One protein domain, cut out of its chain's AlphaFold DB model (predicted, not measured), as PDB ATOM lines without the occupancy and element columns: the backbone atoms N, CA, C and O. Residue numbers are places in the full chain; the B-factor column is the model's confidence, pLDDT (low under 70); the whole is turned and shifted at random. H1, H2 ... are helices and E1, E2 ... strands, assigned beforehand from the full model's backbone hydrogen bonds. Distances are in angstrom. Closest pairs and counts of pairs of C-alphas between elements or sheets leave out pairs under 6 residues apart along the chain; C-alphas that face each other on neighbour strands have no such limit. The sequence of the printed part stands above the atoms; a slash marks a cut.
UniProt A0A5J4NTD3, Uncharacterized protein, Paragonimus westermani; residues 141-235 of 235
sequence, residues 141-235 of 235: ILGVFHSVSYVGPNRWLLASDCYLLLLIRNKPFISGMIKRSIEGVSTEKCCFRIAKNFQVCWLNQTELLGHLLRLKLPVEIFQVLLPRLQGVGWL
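AT A GLANCE: This is residues 141 to 235 of the 235 residues of an uncharacterized protein of Paragonimus westermani (UniProt A0A5J4NTD3). One twisted sheet of four strands has helices over both of its faces: the short helix H1 packs over edge strand E4 on one face, and H2 packs over the same strand on the opposite face. After H2 the chain folds back into H3, which only grazes the sheet. The 95 printed residues hold three named helices and four named strands, in the order E1 E2 E3 H1 E4 H2 H3; the sheet runs E1 E2 E3 E4, all antiparallel, and the class is mixed, helices and strands. The whole is compact, with a radius of gyration of the C-alphas of 13.1 A, and elongated, spanning 42 by 26 by 22 A.

IN THESE COORDINATES: Find C-alpha 145 at (14.844, 41.174, 8.209); from there E1, residues 145 to 150, runs 14.5 A. Next come E2, residues 155 to 160, 16.5 A long, and E3, residues 163 to 168, 15.8 A long. H1, residues 177 to 182, follows, and then E4, residues 192 to 196, 12.8 A long, beginning at C-alpha 192 (10.178, 54.081, 12.256). H2, residues 205 to 214, is 14.4 A long. H3, residues 219 to 230, is 17.0 A long and ends at C-alpha 230 (7.240, 31.814, 21.735).

HOW THE PARTS SIT: Begin with the meander E1 E2 E3, each strand the antiparallel neighbour of the one before. In the hairpin E1 and E2, look for N 149 and O 157, 2.9 A apart; in the hairpin E2 and E3, N 158 and O 165 are 2.8 A apart. E4 is antiparallel to E3, with N 166 and O 193 at 2.8 A. These pairs are within hydrogen-bond range. The sheet is twisted, its C-alphas lying up to 4.3 A off the best plane. H1 is on the sheet over E4, at a height of 8.0 A, and runs along the strands at 17 degrees to E4 on the local plane; its closest C-alphas to E4 are Ser 181 and Ile 194, 6.6 A apart. On the opposite face H2 lies over E4 at a height of 10.8 A; its closest C-alphas to E4 are His 211 and Ala 195, 5.8 A apart. H2 and H3 are close but not clearly touching, with the C-alphas of Leu 212 and Phe 222 closest at 7.5 A, at a steep tilt of 51 degrees, opposite ways. H1 is apart from H2 and H3. Every O i to N i+4 pair is within hydrogen-bond range in H1 and H2, and 4 of 8 in H3.

THE WHOLE: The C-alphas of Lys 189 and Leu 235, the two farthest apart, are 42.1 A from each other. The printed part has no cut and no long link. Its mean pLDDT is 74.5; look at residues 198 to 214 and 216 to 235 for values under 70, with a mean of 49 in H3.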
ATOM      1  N   ILE A 141      22.321  49.467   8.506       92.81
ATOM      2  CA  ILE A 141      22.206  49.717   9.950       92.81
ATOM      3  C   ILE A 141      21.417  48.623  10.680       92.81
ATOM      4  O   ILE A 141      21.794  48.232  11.781       92.81
ATOM      5  N   LEU A 142      20.304  48.159  10.108       91.94
ATOM      6  CA  LEU A 142      19.381  47.213  10.753       91.94
ATOM      7  C   LEU A 142      19.583  45.762  10.297       91.94
ATOM      8  O   LEU A 142      19.002  44.854  10.899       91.94
ATOM      9  N   GLY A 143      20.416  45.551   9.275       90.75
ATOM     10  CA  GLY A 143      20.730  44.237   8.732       90.75
ATOM     11  C   GLY A 143      19.593  43.653   7.901       90.75
ATOM     12  O   GLY A 143      18.841  44.380   7.243       90.75
ATOM     13  N   VAL A 144      19.499  42.321   7.917       91.44
ATOM     14  CA  VAL A 144      18.496  41.575   7.158       91.44
ATOM     15  C   VAL A 144      17.281  41.263   8.026       91.44
ATOM     16  O   VAL A 144      17.419  40.725   9.121       91.44
ATOM     17  N   PHE A 145      16.081  41.575   7.539       93.75
ATOM     18  CA  PHE A 145      14.844  41.174   8.209       93.75
ATOM     19  C   PHE A 145      14.433  39.760   7.790       93.75
ATOM     20  O   PHE A 145      14.417  39.436   6.603       93.75
ATOM     21  N   HIS A 146      14.027  38.944   8.761       90.50
ATOM     22  CA  HIS A 146      13.579  37.565   8.540       90.50
ATOM     23  C   HIS A 146      12.078  37.369   8.804       90.50
ATOM     24  O   HIS A 146      11.503  36.352   8.412       90.50
ATOM     25  N   SER A 147      11.405  38.309   9.475       90.75
ATOM     26  CA  SER A 147       9.985  38.158   9.826       90.75
ATOM     27  C   SER A 147       9.207  39.464   9.763       90.75
ATOM     28  O   SER A 147       9.742  40.538  10.038       90.75
ATOM     29  N   VAL A 148       7.917  39.355   9.431       94.25
ATOM     30  CA  VAL A 148       6.975  40.474   9.387       94.25
ATOM     31  C   VAL A 148       5.612  40.093   9.972       94.25
ATOM     32  O   VAL A 148       5.093  39.005   9.731       94.25
ATOM     33  N   SER A 149       4.996  41.018  10.709       91.44
ATOM     34  CA  SER A 149       3.598  40.926  11.140       91.44
ATOM     35  C   SER A 149       2.905  42.282  11.071       91.44
ATOM     36  O   SER A 149       3.525  43.327  11.264       91.44
ATOM     37  N   TYR A 150       1.593  42.272  10.857       90.00
ATOM     38  CA  TYR A 150       0.769  43.457  11.062       90.00
ATOM     39  C   TYR A 150       0.613  43.769  12.549       90.00
ATOM     40  O   TYR A 150       0.489  42.867  13.381       90.00
ATOM     41  N   VAL A 151       0.581  45.064  12.863       88.69
ATOM     42  CA  VAL A 151       0.325  45.607  14.198       88.69
ATOM     43  C   VAL A 151      -0.761  46.676  14.073       88.69
ATOM     44  O   VAL A 151      -0.504  47.869  13.888       88.69
ATOM     45  N   GLY A 152      -2.014  46.224  14.106       84.38
ATOM     46  CA  GLY A 152      -3.157  47.038  13.694       84.38
ATOM     47  C   GLY A 152      -3.162  47.325  12.179       84.38
ATOM     48  O   GLY A 152      -2.411  46.708  11.425       84.38
ATOM     49  N   PRO A 153      -3.999  48.265  11.705       83.50
ATOM     50  CA  PRO A 153      -4.205  48.490  10.267       83.50
ATOM     51  C   PRO A 153      -3.070  49.271   9.579       83.50
ATOM     52  O   PRO A 153      -2.897  49.203   8.363       83.50
ATOM     53  N   ASN A 154      -2.289  50.033  10.350       88.75
ATOM     54  CA  ASN A 154      -1.372  51.050   9.822       88.75
ATOM     55  C   ASN A 154       0.092  50.812  10.192       88.75
ATOM     56  O   ASN A 154       0.903  51.731  10.062       88.75
ATOM     57  N   ARG A 155       0.436  49.635  10.718       92.12
ATOM     58  CA  ARG A 155       1.799  49.368  11.173       92.12
ATOM     59  C   ARG A 155       2.228  47.955  10.829       92.12
ATOM     60  O   ARG A 155       1.424  47.023  10.881       92.12
ATOM     61  N   TRP A 156       3.514  47.828  10.554       95.06
ATOM     62  CA  TRP A 156       4.208  46.562  10.400       95.06
ATOM     63  C   TRP A 156       5.258  46.452  11.487       95.06
ATOM     64  O   TRP A 156       5.935  47.429  11.798       95.06
ATOM     65  N   LEU A 157       5.394  45.264  12.046       94.50
ATOM     66  CA  LEU A 157       6.511  44.896  12.889       94.50
ATOM     67  C   LEU A 157       7.422  43.986  12.079       94.50
ATOM     68  O   LEU A 157       6.984  42.939  11.608       94.50
ATOM     69  N   LEU A 158       8.661  44.422  11.909       94.69
ATOM     70  CA  LEU A 158       9.729  43.712  11.223       94.69
ATOM     71  C   LEU A 158      10.754  43.263  12.263       94.69
ATOM     72  O   LEU A 158      11.074  44.030  13.173       94.69
ATOM     73  N   ALA A 159      11.252  42.039  12.129       91.69
ATOM     74  CA  ALA A 159      12.282  41.490  13.007       91.69
ATOM     75  C   ALA A 159      13.527  41.116  12.203       91.69
ATOM     76  O   ALA A 159      13.423  40.453  11.165       91.69
ATOM     77  N   SER A 160      14.676  41.590  12.678       90.62
ATOM     78  CA  SER A 160      16.004  41.094  12.323       90.62
ATOM     79  C   SER A 160      16.639  40.445  13.548       90.62
ATOM     80  O   SER A 160      16.089  40.506  14.650       90.62
ATOM     81  N   ASP A 161      17.837  39.897  13.367       84.88
ATOM     82  CA  ASP A 161      18.569  39.176  14.411       84.88
ATOM     83  C   ASP A 161      18.878  40.020  15.657       84.88
ATOM     84  O   ASP A 161      19.181  39.474  16.713       84.88
ATOM     85  N   CYS A 162      18.869  41.351  15.530       86.06
ATOM     86  CA  CYS A 162      19.244  42.273  16.606       86.06
ATOM     87  C   CYS A 162      18.217  43.384  16.858       86.06
ATOM     88  O   CYS A 162      18.315  44.094  17.869       86.06
ATOM     89  N   TYR A 163      17.250  43.571  15.953       90.31
ATOM     90  CA  TYR A 163      16.340  44.711  15.987       90.31
ATOM     91  C   TYR A 163      14.888  44.312  15.739       90.31
ATOM     92  O   TYR A 163      14.568  43.529  14.847       90.31
ATOM     93  N   LEU A 164      13.991  44.967  16.475       91.50
ATOM     94  CA  LEU A 164      12.585  45.073  16.106       91.50
ATOM     95  C   LEU A 164      12.324  46.463  15.539       91.50
ATOM     96  O   LEU A 164      12.573  47.476  16.197       91.50
ATOM     97  N   LEU A 165      11.779  46.507  14.331       93.25
ATOM     98  CA  LEU A 165      11.397  47.726  13.641       93.25
ATOM     99  C   LEU A 165       9.873  47.795  13.538       93.25
ATOM    100  O   LEU A 165       9.250  47.041  12.796       93.25
ATOM    101  N   LEU A 166       9.266  48.746  14.243       94.12
ATOM    102  CA  LEU A 166       7.879  49.128  14.013       94.12
ATOM    103  C   LEU A 166       7.833  50.203  12.922       94.12
ATOM    104  O   LEU A 166       8.187  51.362  13.156       94.12
ATOM    105  N   LEU A 167       7.371  49.811  11.742       95.06
ATOM    106  CA  LEU A 167       7.141  50.676  10.596       95.06
ATOM    107  C   LEU A 167       5.698  51.191  10.605       95.06
ATOM    108  O   LEU A 167       4.753  50.414  10.713       95.06
ATOM    109  N   ILE A 168       5.512  52.501  10.479       93.44
ATOM    110  CA  ILE A 168       4.221  53.187  10.558       93.44
ATOM    111  C   ILE A 168       3.886  53.785   9.191       93.44
ATOM    112  O   ILE A 168       4.607  54.644   8.680       93.44
ATOM    113  N   ARG A 169       2.757  53.354   8.625       91.81
ATOM    114  CA  ARG A 169       2.244  53.780   7.317       91.81
ATOM    115  C   ARG A 169       2.075  55.300   7.245       91.81
ATOM    116  O   ARG A 169       1.622  55.923   8.204       91.81
ATOM    117  N   ASN A 170       2.374  55.872   6.078       89.69
ATOM    118  CA  ASN A 170       2.124  57.273   5.707       89.69
ATOM    119  C   ASN A 170       2.820  58.329   6.580       89.69
ATOM    120  O   ASN A 170       2.571  59.520   6.408       89.69
ATOM    121  N   LYS A 171       3.716  57.930   7.487       93.00
ATOM    122  CA  LYS A 171       4.582  58.879   8.184       93.00
ATOM    123  C   LYS A 171       5.788  59.264   7.314       93.00
ATOM    124  O   LYS A 171       6.182  58.494   6.438       93.00
ATOM    125  N   PRO A 172       6.406  60.429   7.548       91.75
ATOM    126  CA  PRO A 172       7.645  60.804   6.872       91.75
ATOM    127  C   PRO A 172       8.771  59.782   7.099       91.75
ATOM    128  O   PRO A 172       8.992  59.317   8.220       91.75
ATOM    129  N   PHE A 173       9.512  59.453   6.041       89.94
ATOM    130  CA  PHE A 173      10.830  58.818   6.125       89.94
ATOM    131  C   PHE A 173      11.891  59.906   5.907       89.94
ATOM    132  O   PHE A 173      11.819  60.668   4.945       89.94
ATOM    133  N   ILE A 174      12.836  60.024   6.839       88.69
ATOM    134  CA  ILE A 174      13.880  61.056   6.850       88.69
ATOM    135  C   ILE A 174      15.217  60.329   6.986       88.69
ATOM    136  O   ILE A 174      15.380  59.530   7.908       88.69
ATOM    137  N   SER A 175      16.154  60.591   6.075       86.88
ATOM    138  CA  SER A 175      17.462  59.928   6.099       86.88
ATOM    139  C   SER A 175      18.283  60.328   7.331       86.88
ATOM    140  O   SER A 175      18.154  61.438   7.852       86.88
ATOM    141  N   GLY A 176      19.081  59.392   7.842       88.25
ATOM    142  CA  GLY A 176      19.878  59.518   9.062       88.25
ATOM    143  C   GLY A 176      19.082  59.307  10.353       88.25
ATOM    144  O   GLY A 176      19.671  59.205  11.434       88.25
ATOM    145  N   MET A 177      17.751  59.212  10.279       88.50
ATOM    146  CA  MET A 177      16.920  59.024  11.468       88.50
ATOM    147  C   MET A 177      16.992  57.615  12.041       88.50
ATOM    148  O   MET A 177      16.695  57.453  13.221       88.50
ATOM    149  N   ILE A 178      17.410  56.607  11.272       90.94
ATOM    150  CA  ILE A 178      17.586  55.248  11.802       90.94
ATOM    151  C   ILE A 178      18.744  55.237  12.801       90.94
ATOM    152  O   ILE A 178      18.570  54.807  13.943       90.94
ATOM    153  N   LYS A 179      19.892  55.803  12.405       90.62
ATOM    154  CA  LYS A 179      21.062  55.954  13.280       90.62
ATOM    155  C   LYS A 179      20.721  56.760  14.537       90.62
ATOM    156  O   LYS A 179      20.965  56.301  15.648       90.62
ATOM    157  N   ARG A 180      20.053  57.907  14.370       88.38
ATOM    158  CA  ARG A 180      19.624  58.754  15.498       88.38
ATOM    159  C   ARG A 180      18.626  58.051  16.423       88.38
ATOM    160  O   ARG A 180      18.725  58.182  17.638       88.38
ATOM    161  N   SER A 181      17.686  57.277  15.871       87.25
ATOM    162  CA  SER A 181      16.739  56.481  16.667       87.25
ATOM    163  C   SER A 181      17.466  55.477  17.548       87.25
ATOM    164  O   SER A 181      17.112  55.297  18.710       87.25
ATOM    165  N   ILE A 182      18.483  54.822  16.988       87.38
ATOM    166  CA  ILE A 182      19.355  53.903  17.707       87.38
ATOM    167  C   ILE A 182      20.097  54.674  18.808       87.38
ATOM    168  O   ILE A 182      20.142  54.223  19.944       87.38
ATOM    169  N   GLU A 183      20.604  55.867  18.549       88.31
ATOM    170  CA  GLU A 183      21.267  56.709  19.560       88.31
ATOM    171  C   GLU A 183      20.318  57.263  20.648       88.31
ATOM    172  O   GLU A 183      20.765  57.959  21.553       88.31
ATOM    173  N   GLY A 184      19.022  56.924  20.617       81.75
ATOM    174  CA  GLY A 184      18.043  57.317  21.636       81.75
ATOM    175  C   GLY A 184      17.343  58.646  21.353       81.75
ATOM    176  O   GLY A 184      16.564  59.122  22.179       81.75
ATOM    177  N   VAL A 185      17.569  59.241  20.180       85.06
ATOM    178  CA  VAL A 185      16.885  60.465  19.756       85.06
ATOM    179  C   VAL A 185      15.424  60.157  19.426       85.06
ATOM    180  O   VAL A 185      15.116  59.185  18.733       85.06
ATOM    181  N   SER A 186      14.511  61.014  19.888       80.50
ATOM    182  CA  SER A 186      13.076  60.873  19.618       80.50
ATOM    183  C   SER A 186      12.771  60.857  18.116       80.50
ATOM    184  O   SER A 186      13.146  61.765  17.371       80.50
ATOM    185  N   THR A 187      12.029  59.839  17.676       79.12
ATOM    186  CA  THR A 187      11.613  59.646  16.278       79.12
ATOM    187  C   THR A 187      10.105  59.748  16.078       79.12
ATOM    188  O   THR A 187       9.564  59.225  15.107       79.12
ATOM    189  N   GLU A 188       9.381  60.439  16.963       79.19
ATOM    190  CA  GLU A 188       7.908  60.460  16.931       79.19
ATOM    191  C   GLU A 188       7.310  60.975  15.612       79.19
ATOM    192  O   GLU A 188       6.228  60.533  15.202       79.19
ATOM    193  N   LYS A 189       8.049  61.844  14.914       84.06
ATOM    194  CA  LYS A 189       7.688  62.388  13.599       84.06
ATOM    195  C   LYS A 189       8.044  61.466  12.422       84.06
ATOM    196  O   LYS A 189       7.617  61.737  11.307       84.06
ATOM    197  N   CYS A 190       8.793  60.389  12.649       89.19
ATOM    198  CA  CYS A 190       9.247  59.464  11.611       89.19
ATOM    199  C   CYS A 190       8.358  58.220  11.518       89.19
ATOM    200  O   CYS A 190       7.621  57.869  12.444       89.19
ATOM    201  N   CYS A 191       8.457  57.518  10.392       92.69
ATOM    202  CA  CYS A 191       7.767  56.251  10.161       92.69
ATOM    203  C   CYS A 191       8.388  55.046  10.876       92.69
ATOM    204  O   CYS A 191       7.815  53.968  10.793       92.69
ATOM    205  N   PHE A 192       9.487  55.198  11.611       91.31
ATOM    206  CA  PHE A 192      10.178  54.081  12.256       91.31
ATOM    207  C   PHE A 192      10.256  54.261  13.773       91.31
ATOM    208  O   PHE A 192      10.564  55.348  14.272       91.31
ATOM    209  N   ARG A 193      10.045  53.169  14.508       90.69
ATOM    210  CA  ARG A 193      10.483  53.012  15.900       90.69
ATOM    211  C   ARG A 193      11.295  51.734  16.009       90.69
ATOM    212  O   ARG A 193      10.854  50.699  15.520       90.69
ATOM    213  N   ILE A 194      12.461  51.824  16.636       91.31
ATOM    214  CA  ILE A 194      13.427  50.728  16.690       91.31
ATOM    215  C   ILE A 194      13.640  50.324  18.144       91.31
ATOM    216  O   ILE A 194      13.959  51.162  18.986       91.31
ATOM    217  N   ALA A 195      13.494  49.035  18.428       87.38
ATOM    218  CA  ALA A 195      13.995  48.425  19.648       87.38
ATOM    219  C   ALA A 195      15.256  47.617  19.307       87.38
ATOM    220  O   ALA A 195      15.265  46.860  18.339       87.38
ATOM    221  N   LYS A 196      16.325  47.814  20.086       84.38
ATOM    222  CA  LYS A 196      17.614  47.114  19.934       84.38
ATOM    223  C   LYS A 196      17.720  45.902  20.843       84.38
ATOM    224  O   LYS A 196      16.919  45.805  21.763       84.38
ATOM    225  N   ASN A 197      18.796  45.131  20.675       70.75
ATOM    226  CA  ASN A 197      19.210  44.009  21.525       70.75
ATOM    227  C   ASN A 197      18.124  42.940  21.635       70.75
ATOM    228  O   ASN A 197      17.994  42.271  22.654       70.75
ATOM    229  N   PHE A 198      17.332  42.806  20.576       63.28
ATOM    230  CA  PHE A 198      16.375  41.729  20.468       63.28
ATOM    231  C   PHE A 198      17.136  40.484  20.019       63.28
ATOM    232  O   PHE A 198      17.354  40.309  18.829       63.28
ATOM    233  N   GLN A 199      17.594  39.661  20.962       56.16
ATOM    234  CA  GLN A 199      18.119  38.335  20.648       56.16
ATOM    235  C   GLN A 199      16.967  37.332  20.747       56.16
ATOM    236  O   GLN A 199      16.354  37.173  21.797       56.16
ATOM    237  N   VAL A 200      16.659  36.660  19.632       50.47
ATOM    238  CA  VAL A 200      15.583  35.648  19.546       50.47
ATOM    239  C   VAL A 200      15.849  34.453  20.475       50.47
ATOM    240  O   VAL A 200      14.931  33.723  20.836       50.47
ATOM    241  N   CYS A 201      17.091  34.280  20.922       40.72
ATOM    242  CA  CYS A 201      17.460  33.272  21.899       40.72
ATOM    243  C   CYS A 201      17.419  33.893  23.308       40.72
ATOM    244  O   CYS A 201      18.208  34.787  23.595       40.72
ATOM    245  N   TRP A 202      16.547  33.375  24.182       41.75
ATOM    246  CA  TRP A 202      16.562  33.578  25.646       41.75
ATOM    247  C   TRP A 202      15.968  34.862  26.243       41.75
ATOM    248  O   TRP A 202      16.226  35.141  27.411       41.75
ATOM    249  N   LEU A 203      15.119  35.613  25.538       47.34
ATOM    250  CA  LEU A 203      14.370  36.685  26.207       47.34
ATOM    251  C   LEU A 203      13.349  36.080  27.184       47.34
ATOM    252  O   LEU A 203      12.392  35.416  26.773       47.34
ATOM    253  N   ASN A 204      13.522  36.338  28.482       52.84
ATOM    254  CA  ASN A 204      12.452  36.089  29.445       52.84
ATOM    255  C   ASN A 204      11.260  37.026  29.135       52.84
ATOM    256  O   ASN A 204      11.410  38.058  28.471       52.84
ATOM    257  N   GLN A 205      10.045  36.669  29.576       56.31
ATOM    258  CA  GLN A 205       8.829  37.436  29.247       56.31
ATOM    259  C   GLN A 205       8.958  38.931  29.577       56.31
ATOM    260  O   GLN A 205       8.413  39.762  28.851       56.31
ATOM    261  N   THR A 206       9.705  39.276  30.626       57.84
ATOM    262  CA  THR A 206       9.917  40.645  31.101       57.84
ATOM    263  C   THR A 206      10.754  41.479  30.129       57.84
ATOM    264  O   THR A 206      10.410  42.627  29.850       57.84
ATOM    265  N   GLU A 207      11.820  40.912  29.562       57.62
ATOM    266  CA  GLU A 207      12.672  41.608  28.593       57.62
ATOM    267  C   GLU A 207      11.944  41.825  27.265       57.62
ATOM    268  O   GLU A 207      11.941  42.939  26.733       57.62
ATOM    269  N   LEU A 208      11.228  40.803  26.777       62.38
ATOM    270  CA  LEU A 208      10.355  40.929  25.607       62.38
ATOM    271  C   LEU A 208       9.304  42.031  25.818       62.38
ATOM    272  O   LEU A 208       9.104  42.874  24.938       62.38
ATOM    273  N   LEU A 209       8.675  42.069  26.999       62.75
ATOM    274  CA  LEU A 209       7.736  43.128  27.372       62.75
ATOM    275  C   LEU A 209       8.413  44.503  27.337       62.75
ATOM    276  O   LEU A 209       7.854  45.445  26.783       62.75
ATOM    277  N   GLY A 210       9.639  44.614  27.854       65.06
ATOM    278  CA  GLY A 210      10.443  45.834  27.814       65.06
ATOM    279  C   GLY A 210      10.695  46.343  26.390       65.06
ATOM    280  O   GLY A 210      10.501  47.531  26.116       65.06
ATOM    281  N   HIS A 211      11.061  45.464  25.452       64.62
ATOM    282  CA  HIS A 211      11.241  45.840  24.042       64.62
ATOM    283  C   HIS A 211       9.929  46.291  23.393       64.62
ATOM    284  O   HIS A 211       9.895  47.310  22.700       64.62
ATOM    285  N   LEU A 212       8.830  45.581  23.648       66.56
ATOM    286  CA  LEU A 212       7.514  45.920  23.107       66.56
ATOM    287  C   LEU A 212       6.947  47.224  23.715       66.56
ATOM    288  O   LEU A 212       6.342  48.028  22.998       66.56
ATOM    289  N   LEU A 213       7.216  47.503  24.995       67.38
ATOM    290  CA  LEU A 213       6.892  48.776  25.651       67.38
ATOM    291  C   LEU A 213       7.681  49.944  25.048       67.38
ATOM    292  O   LEU A 213       7.110  51.012  24.823       67.38
ATOM    293  N   ARG A 214       8.959  49.747  24.689       68.38
ATOM    294  CA  ARG A 214       9.757  50.765  23.971       68.38
ATOM    295  C   ARG A 214       9.166  51.120  22.607       68.38
ATOM    296  O   ARG A 214       9.277  52.263  22.164       68.38
ATOM    297  N   LEU A 215       8.469  50.184  21.961       70.38
ATOM    298  CA  LEU A 215       7.736  50.444  20.718       70.38
ATOM    299  C   LEU A 215       6.424  51.234  20.945       70.38
ATOM    300  O   LEU A 215       5.795  51.682  19.975       70.38
ATOM    301  N   LYS A 216       6.041  51.471  22.211       69.50
ATOM    302  CA  LYS A 216       4.763  52.045  22.666       69.50
ATOM    303  C   LYS A 216       3.572  51.345  21.993       69.50
ATOM    304  O   LYS A 216       2.711  51.998  21.393       69.50
ATOM    305  N   LEU A 217       3.590  50.012  21.990       63.94
ATOM    306  CA  LEU A 217       2.475  49.210  21.493       63.94
ATOM    307  C   LEU A 217       1.343  49.166  22.539       63.94
ATOM    308  O   LEU A 217       1.637  49.190  23.730       63.94
ATOM    309  N   PRO A 218       0.064  49.130  22.118       54.06
ATOM    310  CA  PRO A 218      -1.063  48.811  22.998       54.06
ATOM    311  C   PRO A 218      -0.904  47.426  23.640       54.06
ATOM    312  O   PRO A 218      -0.426  46.509  22.969       54.06
ATOM    313  N   VAL A 219      -1.305  47.272  24.908       53.22
ATOM    314  CA  VAL A 219      -1.131  46.043  25.718       53.22
ATOM    315  C   VAL A 219      -1.804  44.821  25.071       53.22
ATOM    316  O   VAL A 219      -1.310  43.699  25.151       53.22
ATOM    317  N   GLU A 220      -2.870  45.042  24.313       48.09
ATOM    318  CA  GLU A 220      -3.637  44.022  23.597       48.09
ATOM    319  C   GLU A 220      -2.821  43.362  22.472       48.09
ATOM    320  O   GLU A 220      -3.022  42.198  22.132       48.09
ATOM    321  N   ILE A 221      -1.841  44.079  21.912       52.69
ATOM    322  CA  ILE A 221      -0.959  43.561  20.858       52.69
ATOM    323  C   ILE A 221       0.047  42.555  21.432       52.69
ATOM    324  O   ILE A 221       0.478  41.636  20.731       52.69
ATOM    325  N   PHE A 222       0.378  42.670  22.720       54.75
ATOM    326  CA  PHE A 222       1.300  41.759  23.392       54.75
ATOM    327  C   PHE A 222       0.706  40.352  23.476       54.75
ATOM    328  O   PHE A 222       1.434  39.389  23.268       54.75
ATOM    329  N   GLN A 223      -0.612  40.224  23.663       46.00
ATOM    330  CA  GLN A 223      -1.306  38.929  23.692       46.00
ATOM    331  C   GLN A 223      -1.265  38.195  22.341       46.00
ATOM    332  O   GLN A 223      -1.314  36.969  22.307       46.00
ATOM    333  N   VAL A 224      -1.137  38.926  21.227       50.47
ATOM    334  CA  VAL A 224      -1.046  38.351  19.871       50.47
ATOM    335  C   VAL A 224       0.401  38.027  19.490       50.47
ATOM    336  O   VAL A 224       0.655  37.040  18.795       50.47
ATOM    337  N   LEU A 225       1.356  38.853  19.927       51.22
ATOM    338  CA  LEU A 225       2.775  38.686  19.610       51.22
ATOM    339  C   LEU A 225       3.462  37.635  20.490       51.22
ATOM    340  O   LEU A 225       4.278  36.887  19.958       51.22
ATOM    341  N   LEU A 226       3.129  37.532  21.785       52.56
ATOM    342  CA  LEU A 226       3.785  36.585  22.704       52.56
ATOM    343  C   LEU A 226       3.718  35.134  22.197       52.56
ATOM    344  O   LEU A 226       4.776  34.529  22.056       52.56
ATOM    345  N   PRO A 227       2.543  34.583  21.829       46.66
ATOM    346  CA  PRO A 227       2.453  33.190  21.387       46.66
ATOM    347  C   PRO A 227       3.189  32.934  20.064       46.66
ATOM    348  O   PRO A 227       3.758  31.866  19.858       46.66
ATOM    349  N   ARG A 228       3.214  33.925  19.159       47.69
ATOM    350  CA  ARG A 228       3.874  33.817  17.844       47.69
ATOM    351  C   ARG A 228       5.394  33.937  17.925       47.69
ATOM    352  O   ARG A 228       6.083  33.378  17.081       47.69
ATOM    353  N   LEU A 229       5.901  34.651  18.927       45.88
ATOM    354  CA  LEU A 229       7.331  34.756  19.217       45.88
ATOM    355  C   LEU A 229       7.821  33.581  20.081       45.88
ATOM    356  O   LEU A 229       8.956  33.149  19.922       45.88
ATOM    357  N   GLN A 230       6.957  33.015  20.933       43.88
ATOM    358  CA  GLN A 230       7.240  31.814  21.735       43.88
ATOM    359  C   GLN A 230       7.186  30.508  20.922       43.88
ATOM    360  O   GLN A 230       7.886  29.560  21.257       43.88
ATOM    361  N   GLY A 231       6.441  30.462  19.810       37.78
ATOM    362  CA  GLY A 231       6.421  29.316  18.884       37.78
ATOM    363  C   GLY A 231       7.736  29.063  18.127       37.78
ATOM    364  O   GLY A 231       7.786  28.188  17.268       37.78
ATOM    365  N   VAL A 232       8.791  29.834  18.412       39.53
ATOM    366  CA  VAL A 232      10.137  29.674  17.834       39.53
ATOM    367  C   VAL A 232      11.028  28.766  18.695       39.53
ATOM    368  O   VAL A 232      12.116  28.402  18.258       39.53
ATOM    369  N   GLY A 233      10.571  28.330  19.872       32.62
ATOM    370  CA  GLY A 233      11.349  27.439  20.726       32.62
ATOM    371  C   GLY A 233      10.509  26.371  21.395       32.62
ATOM    372  O   GLY A 233      10.100  26.589  22.521       32.62
ATOM    373  N   TRP A 234      10.323  25.236  20.719       26.53
ATOM    374  CA  TRP A 234      10.386  23.886  21.291       26.53
ATOM    375  C   TRP A 234      10.915  22.964  20.181       26.53
ATOM    376  O   TRP A 234      10.548  23.144  19.019       26.53
ATOM    377  N   LEU A 235      11.855  22.093  20.553       30.38
ATOM    378  CA  LEU A 235      12.472  21.040  19.735       30.38
ATOM    379  C   LEU A 235      11.457  20.255  18.890       30.38
ATOM    380  O   LEU A 235      10.355  19.980  19.415       30.38
TER     381      LEU A 235